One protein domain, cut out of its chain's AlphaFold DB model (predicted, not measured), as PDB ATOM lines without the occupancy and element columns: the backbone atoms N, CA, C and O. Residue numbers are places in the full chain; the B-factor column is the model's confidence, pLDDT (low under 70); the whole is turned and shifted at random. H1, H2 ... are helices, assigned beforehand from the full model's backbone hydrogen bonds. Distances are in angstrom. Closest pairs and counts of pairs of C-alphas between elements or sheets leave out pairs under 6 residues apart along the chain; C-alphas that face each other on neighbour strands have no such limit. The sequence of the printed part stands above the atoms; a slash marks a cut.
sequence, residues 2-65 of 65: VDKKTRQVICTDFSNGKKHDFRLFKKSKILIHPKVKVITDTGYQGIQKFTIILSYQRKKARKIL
ATOM      1  N   VAL A   2     -85.321  57.490  63.261       88.88
ATOM      2  CA  VAL A   2     -85.655  57.937  64.622       88.88
ATOM      3  C   VAL A   2     -86.142  59.378  64.553       88.88
ATOM      4  O   VAL A   2     -85.577  60.181  63.809       88.88
ATOM      5  N   ASP A   3     -87.179  59.702  65.317       89.19
ATOM      6  CA  ASP A   3     -87.590  61.088  65.506       89.19
ATOM      7  C   ASP A   3     -86.609  61.800  66.444       89.19
ATOM      8  O   ASP A   3     -86.388  61.377  67.579       89.19
ATOM      9  N   LYS A   4     -86.019  62.909  65.993       87.75
ATOM     10  CA  LYS A   4     -84.967  63.596  66.755       87.75
ATOM     11  C   LYS A   4     -85.475  64.184  68.078       87.75
ATOM     12  O   LYS A   4     -84.701  64.275  69.029       87.75
ATOM     13  N   LYS A   5     -86.739  64.614  68.138       91.88
ATOM     14  CA  LYS A   5     -87.299  65.316  69.303       91.88
ATOM     15  C   LYS A   5     -87.703  64.336  70.398       91.88
ATOM     16  O   LYS A   5     -87.320  64.501  71.549       91.88
ATOM     17  N   THR A   6     -88.473  63.325  70.027       94.94
ATOM     18  CA  THR A   6     -89.050  62.328  70.935       94.94
ATOM     19  C   THR A   6     -88.127  61.138  71.168       94.94
ATOM     20  O   THR A   6     -88.363  60.366  72.091       94.94
ATOM     21  N   ARG A   7     -87.080  60.980  70.342       93.25
ATOM     22  CA  ARG A   7     -86.165  59.824  70.320       93.25
ATOM     23  C   ARG A   7     -86.865  58.493  70.033       93.25
ATOM     24  O   ARG A   7     -86.274  57.434  70.229       93.25
ATOM     25  N   GLN A   8     -88.102  58.532  69.541       94.44
ATOM     26  CA  GLN A   8     -88.846  57.332  69.190       94.44
ATOM     27  C   GLN A   8     -88.294  56.711  67.908       94.44
ATOM     28  O   GLN A   8     -88.036  57.402  66.916       94.44
ATOM     29  N   VAL A   9     -88.136  55.389  67.922       90.38
ATOM     30  CA  VAL A   9     -87.785  54.615  66.732       90.38
ATOM     31  C   VAL A   9     -89.022  54.527  65.842       90.38
ATOM     32  O   VAL A   9     -90.027  53.946  66.226       90.38
ATOM     33  N   ILE A  10     -88.946  55.112  64.648       87.50
ATOM     34  CA  ILE A  10     -90.056  55.140  63.681       87.50
ATOM     35  C   ILE A  10     -90.050  53.867  62.832       87.50
ATOM     36  O   ILE A  10     -91.097  53.318  62.506       87.50
ATOM     37  N   CYS A  11     -88.862  53.411  62.435       86.31
ATOM     38  CA  CYS A  11     -88.722  52.188  61.656       86.31
ATOM     39  C   CYS A  11     -87.333  51.574  61.813       86.31
ATOM     40  O   CYS A  11     -86.333  52.281  62.002       86.31
ATOM     41  N   THR A  12     -87.273  50.264  61.621       89.00
ATOM     42  CA  THR A  12     -86.044  49.481  61.511       89.00
ATOM     43  C   THR A  12     -86.150  48.608  60.272       89.00
ATOM     44  O   THR A  12     -87.203  48.023  60.031       89.00
ATOM     45  N   ASP A  13     -85.082  48.532  59.489       87.00
ATOM     46  CA  ASP A  13     -84.996  47.633  58.341       87.00
ATOM     47  C   ASP A  13     -83.648  46.921  58.393       87.00
ATOM     48  O   ASP A  13     -82.653  47.495  58.846       87.00
ATOM     49  N   PHE A  14     -83.624  45.672  57.946       88.69
ATOM     50  CA  PHE A  14     -82.471  44.790  58.040       88.69
ATOM     51  C   PHE A  14     -82.296  44.017  56.734       88.69
ATOM     52  O   PHE A  14     -83.232  43.798  55.967       88.69
ATOM     53  N   SER A  15     -81.072  43.577  56.463       87.81
ATOM     54  CA  SER A  15     -80.812  42.673  55.348       87.81
ATOM     55  C   SER A  15     -79.766  41.645  55.699       87.81
ATOM     56  O   SER A  15     -78.772  41.972  56.341       87.81
ATOM     57  N   ASN A  16     -79.953  40.439  55.177       89.69
ATOM     58  CA  ASN A  16     -78.963  39.383  55.286       89.69
ATOM     59  C   ASN A  16     -77.777  39.678  54.353       89.69
ATOM     60  O   ASN A  16     -77.960  40.058  53.192       89.69
ATOM     61  N   GLY A  17     -76.560  39.480  54.863       87.75
ATOM     62  CA  GLY A  17     -75.315  39.671  54.118       87.75
ATOM     63  C   GLY A  17     -74.863  41.131  53.976       87.75
ATOM     64  O   GLY A  17     -75.460  42.063  54.513       87.75
ATOM     65  N   LYS A  18     -73.762  41.339  53.240       86.88
ATOM     66  CA  LYS A  18     -73.150  42.664  53.055       86.88
ATOM     67  C   LYS A  18     -73.971  43.506  52.077       86.88
ATOM     68  O   LYS A  18     -73.909  43.336  50.857       86.88
ATOM     69  N   LYS A  19     -74.739  44.451  52.611       88.06
ATOM     70  CA  LYS A  19     -75.525  45.404  51.831       88.06
ATOM     71  C   LYS A  19     -75.323  46.808  52.382       88.06
ATOM     72  O   LYS A  19     -75.386  47.012  53.584       88.06
ATOM     73  N   HIS A  20     -75.135  47.764  51.479       86.56
ATOM     74  CA  HIS A  20     -75.095  49.175  51.843       86.56
ATOM     75  C   HIS A  20     -76.462  49.620  52.382       86.56
ATOM     76  O   HIS A  20     -77.500  49.351  51.765       86.56
ATOM     77  N   ASP A  21     -76.448  50.328  53.502       82.94
ATOM     78  CA  ASP A  21     -77.606  50.920  54.178       82.94
ATOM     79  C   ASP A  21     -78.470  51.805  53.255       82.94
ATOM     80  O   ASP A  21     -79.691  51.661  53.237       82.94
ATOM     81  N   PHE A  22     -77.887  52.617  52.368       82.12
ATOM     82  CA  PHE A  22     -78.641  53.399  51.387       82.12
ATOM     83  C   PHE A  22     -79.389  52.520  50.377       82.12
ATOM     84  O   PHE A  22     -80.523  52.813  49.988       82.12
ATOM     85  N   ARG A  23     -78.804  51.387  49.966       85.88
ATOM     86  CA  ARG A  23     -79.493  50.409  49.109       85.88
ATOM     87  C   ARG A  23     -80.609  49.693  49.869       85.88
ATOM     88  O   ARG A  23     -81.596  49.293  49.252       85.88
ATOM     89  N   LEU A  24     -80.454  49.484  51.174       87.00
ATOM     90  CA  LEU A  24     -81.516  48.969  52.036       87.00
ATOM     91  C   LEU A  24     -82.659  49.985  52.139       87.00
ATOM     92  O   LEU A  24     -83.780  49.663  51.759       87.00
ATOM     93  N   PHE A  25     -82.338  51.239  52.446       82.69
ATOM     94  CA  PHE A  25     -83.278  52.355  52.490       82.69
ATOM     95  C   PHE A  25     -84.087  52.509  51.192       82.69
ATOM     96  O   PHE A  25     -85.312  52.564  51.237       82.69
ATOM     97  N   LYS A  26     -83.453  52.466  50.014       80.31
ATOM     98  CA  LYS A  26     -84.180  52.511  48.727       80.31
ATOM     99  C   LYS A  26     -85.186  51.367  48.561       80.31
ATOM    100  O   LYS A  26     -86.244  51.568  47.973       80.31
ATOM    101  N   LYS A  27     -84.859  50.165  49.053       83.38
ATOM    102  CA  LYS A  27     -85.757  49.000  48.974       83.38
ATOM    103  C   LYS A  27     -86.886  49.052  49.999       83.38
ATOM    104  O   LYS A  27     -87.958  48.543  49.695       83.38
ATOM    105  N   SER A  28     -86.662  49.683  51.150       80.12
ATOM    106  CA  SER A  28     -87.661  49.826  52.215       80.12
ATOM    107  C   SER A  28     -88.910  50.611  51.782       80.12
ATOM    108  O   SER A  28     -89.957  50.484  52.406       80.12
ATOM    109  N   LYS A  29     -88.814  51.410  50.701       76.38
ATOM    110  CA  LYS A  29     -89.891  52.272  50.172       76.38
ATOM    111  C   LYS A  29     -90.527  53.174  51.243       76.38
ATOM    112  O   LYS A  29     -91.697  53.533  51.129       76.38
ATOM    113  N   ILE A  30     -89.758  53.546  52.271       76.06
ATOM    114  CA  ILE A  30     -90.224  54.447  53.325       76.06
ATOM    115  C   ILE A  30     -90.579  55.797  52.704       76.06
ATOM    116  O   ILE A  30     -89.758  56.433  52.041       76.06
ATOM    117  N   LEU A  31     -91.813  56.230  52.945       73.50
ATOM    118  CA  LEU A  31     -92.309  57.528  52.522       73.50
ATOM    119  C   LEU A  31     -92.022  58.542  53.626       73.50
ATOM    120  O   LEU A  31     -92.600  58.474  54.709       73.50
ATOM    121  N   ILE A  32     -91.130  59.488  53.346       75.50
ATOM    122  CA  ILE A  32     -90.889  60.625  54.232       75.50
ATOM    123  C   ILE A  32     -91.696  61.802  53.699       75.50
ATOM    124  O   ILE A  32     -91.571  62.180  52.535       75.50
ATOM    125  N   HIS A  33     -92.543  62.373  54.552       75.81
ATOM    126  CA  HIS A  33     -93.362  63.515  54.173       75.81
ATOM    127  C   HIS A  33     -92.461  64.707  53.784       75.81
ATOM    128  O   HIS A  33     -91.541  65.025  54.535       75.81
ATOM    129  N   PRO A  34     -92.722  65.428  52.674       72.88
ATOM    130  CA  PRO A  34     -91.812  66.456  52.149       72.88
ATOM    131  C   PRO A  34     -91.573  67.640  53.096       72.88
ATOM    132  O   PRO A  34     -90.563  68.326  52.995       72.88
ATOM    133  N   LYS A  35     -92.491  67.871  54.041       78.38
ATOM    134  CA  LYS A  35     -92.333  68.878  55.107       78.38
ATOM    135  C   LYS A  35     -91.422  68.432  56.262       78.38
ATOM    136  O   LYS A  35     -91.144  69.232  57.149       78.38
ATOM    137  N   VAL A  36     -90.987  67.173  56.294       78.44
ATOM    138  CA  VAL A  36     -90.099  66.646  57.336       78.44
ATOM    139  C   VAL A  36     -88.654  66.873  56.914       78.44
ATOM    140  O   VAL A  36     -88.221  66.438  55.848       78.44
ATOM    141  N   LYS A  37     -87.885  67.537  57.778       82.50
ATOM    142  CA  LYS A  37     -86.444  67.685  57.586       82.50
ATOM    143  C   LYS A  37     -85.747  66.384  57.969       82.50
ATOM    144  O   LYS A  37     -85.777  65.981  59.130       82.50
ATOM    145  N   VAL A  38     -85.087  65.765  56.999       82.44
ATOM    146  CA  VAL A  38     -84.258  64.576  57.219       82.44
ATOM    147  C   VAL A  38     -82.813  65.010  57.432       82.44
ATOM    148  O   VAL A  38     -82.304  65.861  56.704       82.44
ATOM    149  N   ILE A  39     -82.159  64.433  58.437       85.00
ATOM    150  CA  ILE A  39     -80.723  64.588  58.682       85.00
ATOM    151  C   ILE A  39     -80.092  63.218  58.439       85.00
ATOM    152  O   ILE A  39     -80.503  62.243  59.064       85.00
ATOM    153  N   THR A  40     -79.129  63.148  57.525       84.31
ATOM    154  CA  THR A  40     -78.389  61.926  57.180       84.31
ATOM    155  C   THR A  40     -76.903  62.230  57.060       84.31
ATOM    156  O   THR A  40     -76.520  63.390  56.897       84.31
ATOM    157  N   ASP A  41     -76.073  61.193  57.111       84.69
ATOM    158  CA  ASP A  41     -74.654  61.296  56.775       84.69
ATOM    159  C   ASP A  41     -74.418  61.456  55.254       84.69
ATOM    160  O   ASP A  41     -75.352  61.502  54.442       84.69
ATOM    161  N   THR A  42     -73.142  61.556  54.874       80.88
ATOM    162  CA  THR A  42     -72.680  61.691  53.485       80.88
ATOM    163  C   THR A  42     -72.894  60.432  52.636       80.88
ATOM    164  O   THR A  42     -73.002  60.548  51.417       80.88
ATOM    165  N   GLY A  43     -73.027  59.246  53.237       77.88
ATOM    166  CA  GLY A  43     -73.309  57.980  52.548       77.88
ATOM    167  C   GLY A  43     -74.719  57.905  51.950       77.88
ATOM    168  O   GLY A  43     -74.977  57.117  51.039       77.88
ATOM    169  N   TYR A  44     -75.619  58.790  52.384       82.75
ATOM    170  CA  TYR A  44     -76.966  58.973  51.833       82.75
ATOM    171  C   TYR A  44     -77.038  60.045  50.731       82.75
ATOM    172  O   TYR A  44     -78.099  60.631  50.476       82.75
ATOM    173  N   GLN A  45     -75.926  60.306  50.038       78.31
ATOM    174  CA  GLN A  45     -75.885  61.242  48.917       78.31
ATOM    175  C   GLN A  45     -76.967  60.899  47.874       78.31
ATOM    176  O   GLN A  45     -77.007  59.816  47.288       78.31
ATOM    177  N   GLY A  46     -77.890  61.839  47.654       73.75
ATOM    178  CA  GLY A  46     -79.031  61.667  46.751       73.75
ATOM    179  C   GLY A  46     -80.361  61.313  47.423       73.75
ATOM    180  O   GLY A  46     -81.354  61.172  46.710       73.75
ATOM    181  N   ILE A  47     -80.437  61.232  48.759       77.88
ATOM    182  CA  ILE A  47     -81.708  61.036  49.481       77.88
ATOM    183  C   ILE A  47     -82.739  62.140  49.193       77.88
ATOM    184  O   ILE A  47     -83.931  61.862  49.134       77.88
ATOM    185  N   GLN A  48     -82.286  63.363  48.897       69.50
ATOM    186  CA  GLN A  48     -83.148  64.494  48.521       69.50
ATOM    187  C   GLN A  48     -84.037  64.194  47.300       69.50
ATOM    188  O   GLN A  48     -85.138  64.729  47.196       69.50
ATOM    189  N   LYS A  49     -83.602  63.299  46.397       66.31
ATOM    190  CA  LYS A  49     -84.392  62.873  45.227       66.31
ATOM    191  C   LYS A  49     -85.567  61.955  45.596       66.31
ATOM    192  O   LYS A  49     -86.478  61.798  44.795       66.31
ATOM    193  N   PHE A  50     -85.558  61.359  46.790       64.88
ATOM    194  CA  PHE A  50     -86.594  60.437  47.272       64.88
ATOM    195  C   PHE A  50     -87.711  61.134  48.068       64.88
ATOM    196  O   PHE A  50     -88.725  60.506  48.357       64.88
ATOM    197  N   THR A  51     -87.581  62.436  48.351       56.91
ATOM    198  CA  THR A  51     -88.593  63.265  49.041       56.91
ATOM    199  C   THR A  51     -89.904  63.427  48.241       56.91
ATOM    200  O   THR A  51     -90.893  63.942  48.754       56.91
ATOM    201  N   ILE A  52     -89.960  62.965  46.986       49.00
ATOM    202  CA  ILE A  52     -91.108  63.138  46.086       49.00
ATOM    203  C   ILE A  52     -91.556  61.780  45.529       49.00
ATOM    204  O   ILE A  52     -91.203  61.416  44.415       49.00
ATOM    205  N   ILE A  53     -92.382  61.039  46.277       46.00
ATOM    206  CA  ILE A  53     -93.354  60.082  45.701       46.00
ATOM    207  C   ILE A  53     -94.666  60.164  46.502       46.00
ATOM    208  O   ILE A  53     -95.135  59.195  47.087       46.00
ATOM    209  N   LEU A  54     -95.263  61.357  46.561       41.94
ATOM    210  CA  LEU A  54     -96.658  61.539  46.998       41.94
ATOM    211  C   LEU A  54     -97.447  62.498  46.089       41.94
ATOM    212  O   LEU A  54     -98.540  62.928  46.438       41.94
ATOM    213  N   SER A  55     -96.934  62.774  44.883       37.47
ATOM    214  CA  SER A  55     -97.733  63.306  43.768       37.47
ATOM    215  C   SER A  55     -98.192  62.224  42.784       37.47
ATOM    216  O   SER A  55     -98.990  62.516  41.898       37.47
ATOM    217  N   TYR A  56     -97.776  60.957  42.942       41.16
ATOM    218  CA  TYR A  56     -98.323  59.857  42.139       41.16
ATOM    219  C   TYR A  56     -99.608  59.314  42.774       41.16
ATOM    220  O   TYR A  56     -99.684  58.181  43.247       41.16
ATOM    221  N   GLN A  57    -100.647  60.150  42.780       39.97
ATOM    222  CA  GLN A  57    -102.021  59.664  42.811       39.97
ATOM    223  C   GLN A  57    -102.216  58.835  41.532       39.97
ATOM    224  O   GLN A  57    -102.416  59.392  40.452       39.97
ATOM    225  N   ARG A  58    -102.097  57.499  41.607       41.59
ATOM    226  CA  ARG A  58    -102.485  56.620  40.489       41.59
ATOM    227  C   ARG A  58    -103.929  56.963  40.127       41.59
ATOM    228  O   ARG A  58    -104.836  56.708  40.917       41.59
ATOM    229  N   LYS A  59    -104.156  57.509  38.930       47.59
ATOM    230  CA  LYS A  59    -105.501  57.618  38.357       47.59
ATOM    231  C   LYS A  59    -106.084  56.199  38.326       47.59
ATOM    232  O   LYS A  59    -105.466  55.292  37.766       47.59
ATOM    233  N   LYS A  60    -107.223  55.977  38.984       47.38
ATOM    234  CA  LYS A  60    -107.919  54.683  38.946       47.38
ATOM    235  C   LYS A  60    -108.289  54.404  37.485       47.38
ATOM    236  O   LYS A  60    -108.901  55.258  36.845       47.38
ATOM    237  N   ALA A  61    -107.899  53.249  36.947       58.12
ATOM    238  CA  ALA A  61    -108.355  52.837  35.623       58.12
ATOM    239  C   ALA A  61    -109.887  52.688  35.648       58.12
ATOM    240  O   ALA A  61    -110.438  52.095  36.580       58.12
ATOM    241  N   ARG A  62    -110.574  53.260  34.652       57.00
ATOM    242  CA  ARG A  62    -112.012  53.046  34.430       57.00
ATOM    243  C   ARG A  62    -112.206  51.590  33.991       57.00
ATOM    244  O   ARG A  62    -111.467  51.121  33.131       57.00
ATOM    245  N   LYS A  63    -113.170  50.885  34.598       52.19
ATOM    246  CA  LYS A  63    -113.607  49.553  34.145       52.19
ATOM    247  C   LYS A  63    -114.044  49.658  32.680       52.19
ATOM    248  O   LYS A  63    -114.842  50.536  32.362       52.19
ATOM    249  N   ILE A  64    -113.504  48.788  31.833       53.03
ATOM    250  CA  ILE A  64    -114.027  48.546  30.486       53.03
ATOM    251  C   ILE A  64    -115.326  47.755  30.679       53.03
ATOM    252  O   ILE A  64    -115.323  46.784  31.443       53.03
ATOM    253  N   LEU A  65    -116.418  48.260  30.100       52.28
ATOM    254  CA  LEU A  65    -117.709  47.574  30.018       52.28
ATOM    255  C   LEU A  65    -117.690  46.622  28.820       52.28
ATOM    256  O   LEU A  65    -117.115  47.040  27.789       52.28
TER     257      LEU A  65
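This is residues 2 to 65 of the 65 residues of the protein "DDE superendonuclease family protein" of Orientia tsutsugamushi str. Gilliam (UniProt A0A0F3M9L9). This domain has little regular structure: the short helix H1 and the still shorter H2 sit in a body made mostly of loops, and a tail, residues 55 to 65, sticks out from it and makes much of the length. The 64 printed residues have two named helices, H1 then H2, and no named strand; the class is all helix, though named elements hold only 12 residues. The whole is only just loose, close to extended, with a radius of gyration of the C-alphas of 15.8 A, spanning 51 by 32 by 23 A.

Look first at H1, residues 21 to 28, where every O i to N i+4 pair is within hydrogen-bond range. H2, residues 47 to 50, is too short for such a pair; its one O i to N i+3 pair is within range. H1 and H2 are only just apart, their closest C-alphas 8.4 A from each other.

Find C-alpha 21 at (-77.606, 50.920, 54.178); from there H1 runs 10.3 A to C-alpha 28. H2 runs 5.4 A to C-alpha 50 at (-86.594, 60.437, 47.272).

The C-alphas farthest apart, Lys 5 and Leu 65, are 52.8 A apart. The H1 to H2 link, 18 residues, is long. The printed part has no cut. Residues 48 to 65 have pLDDT under 70.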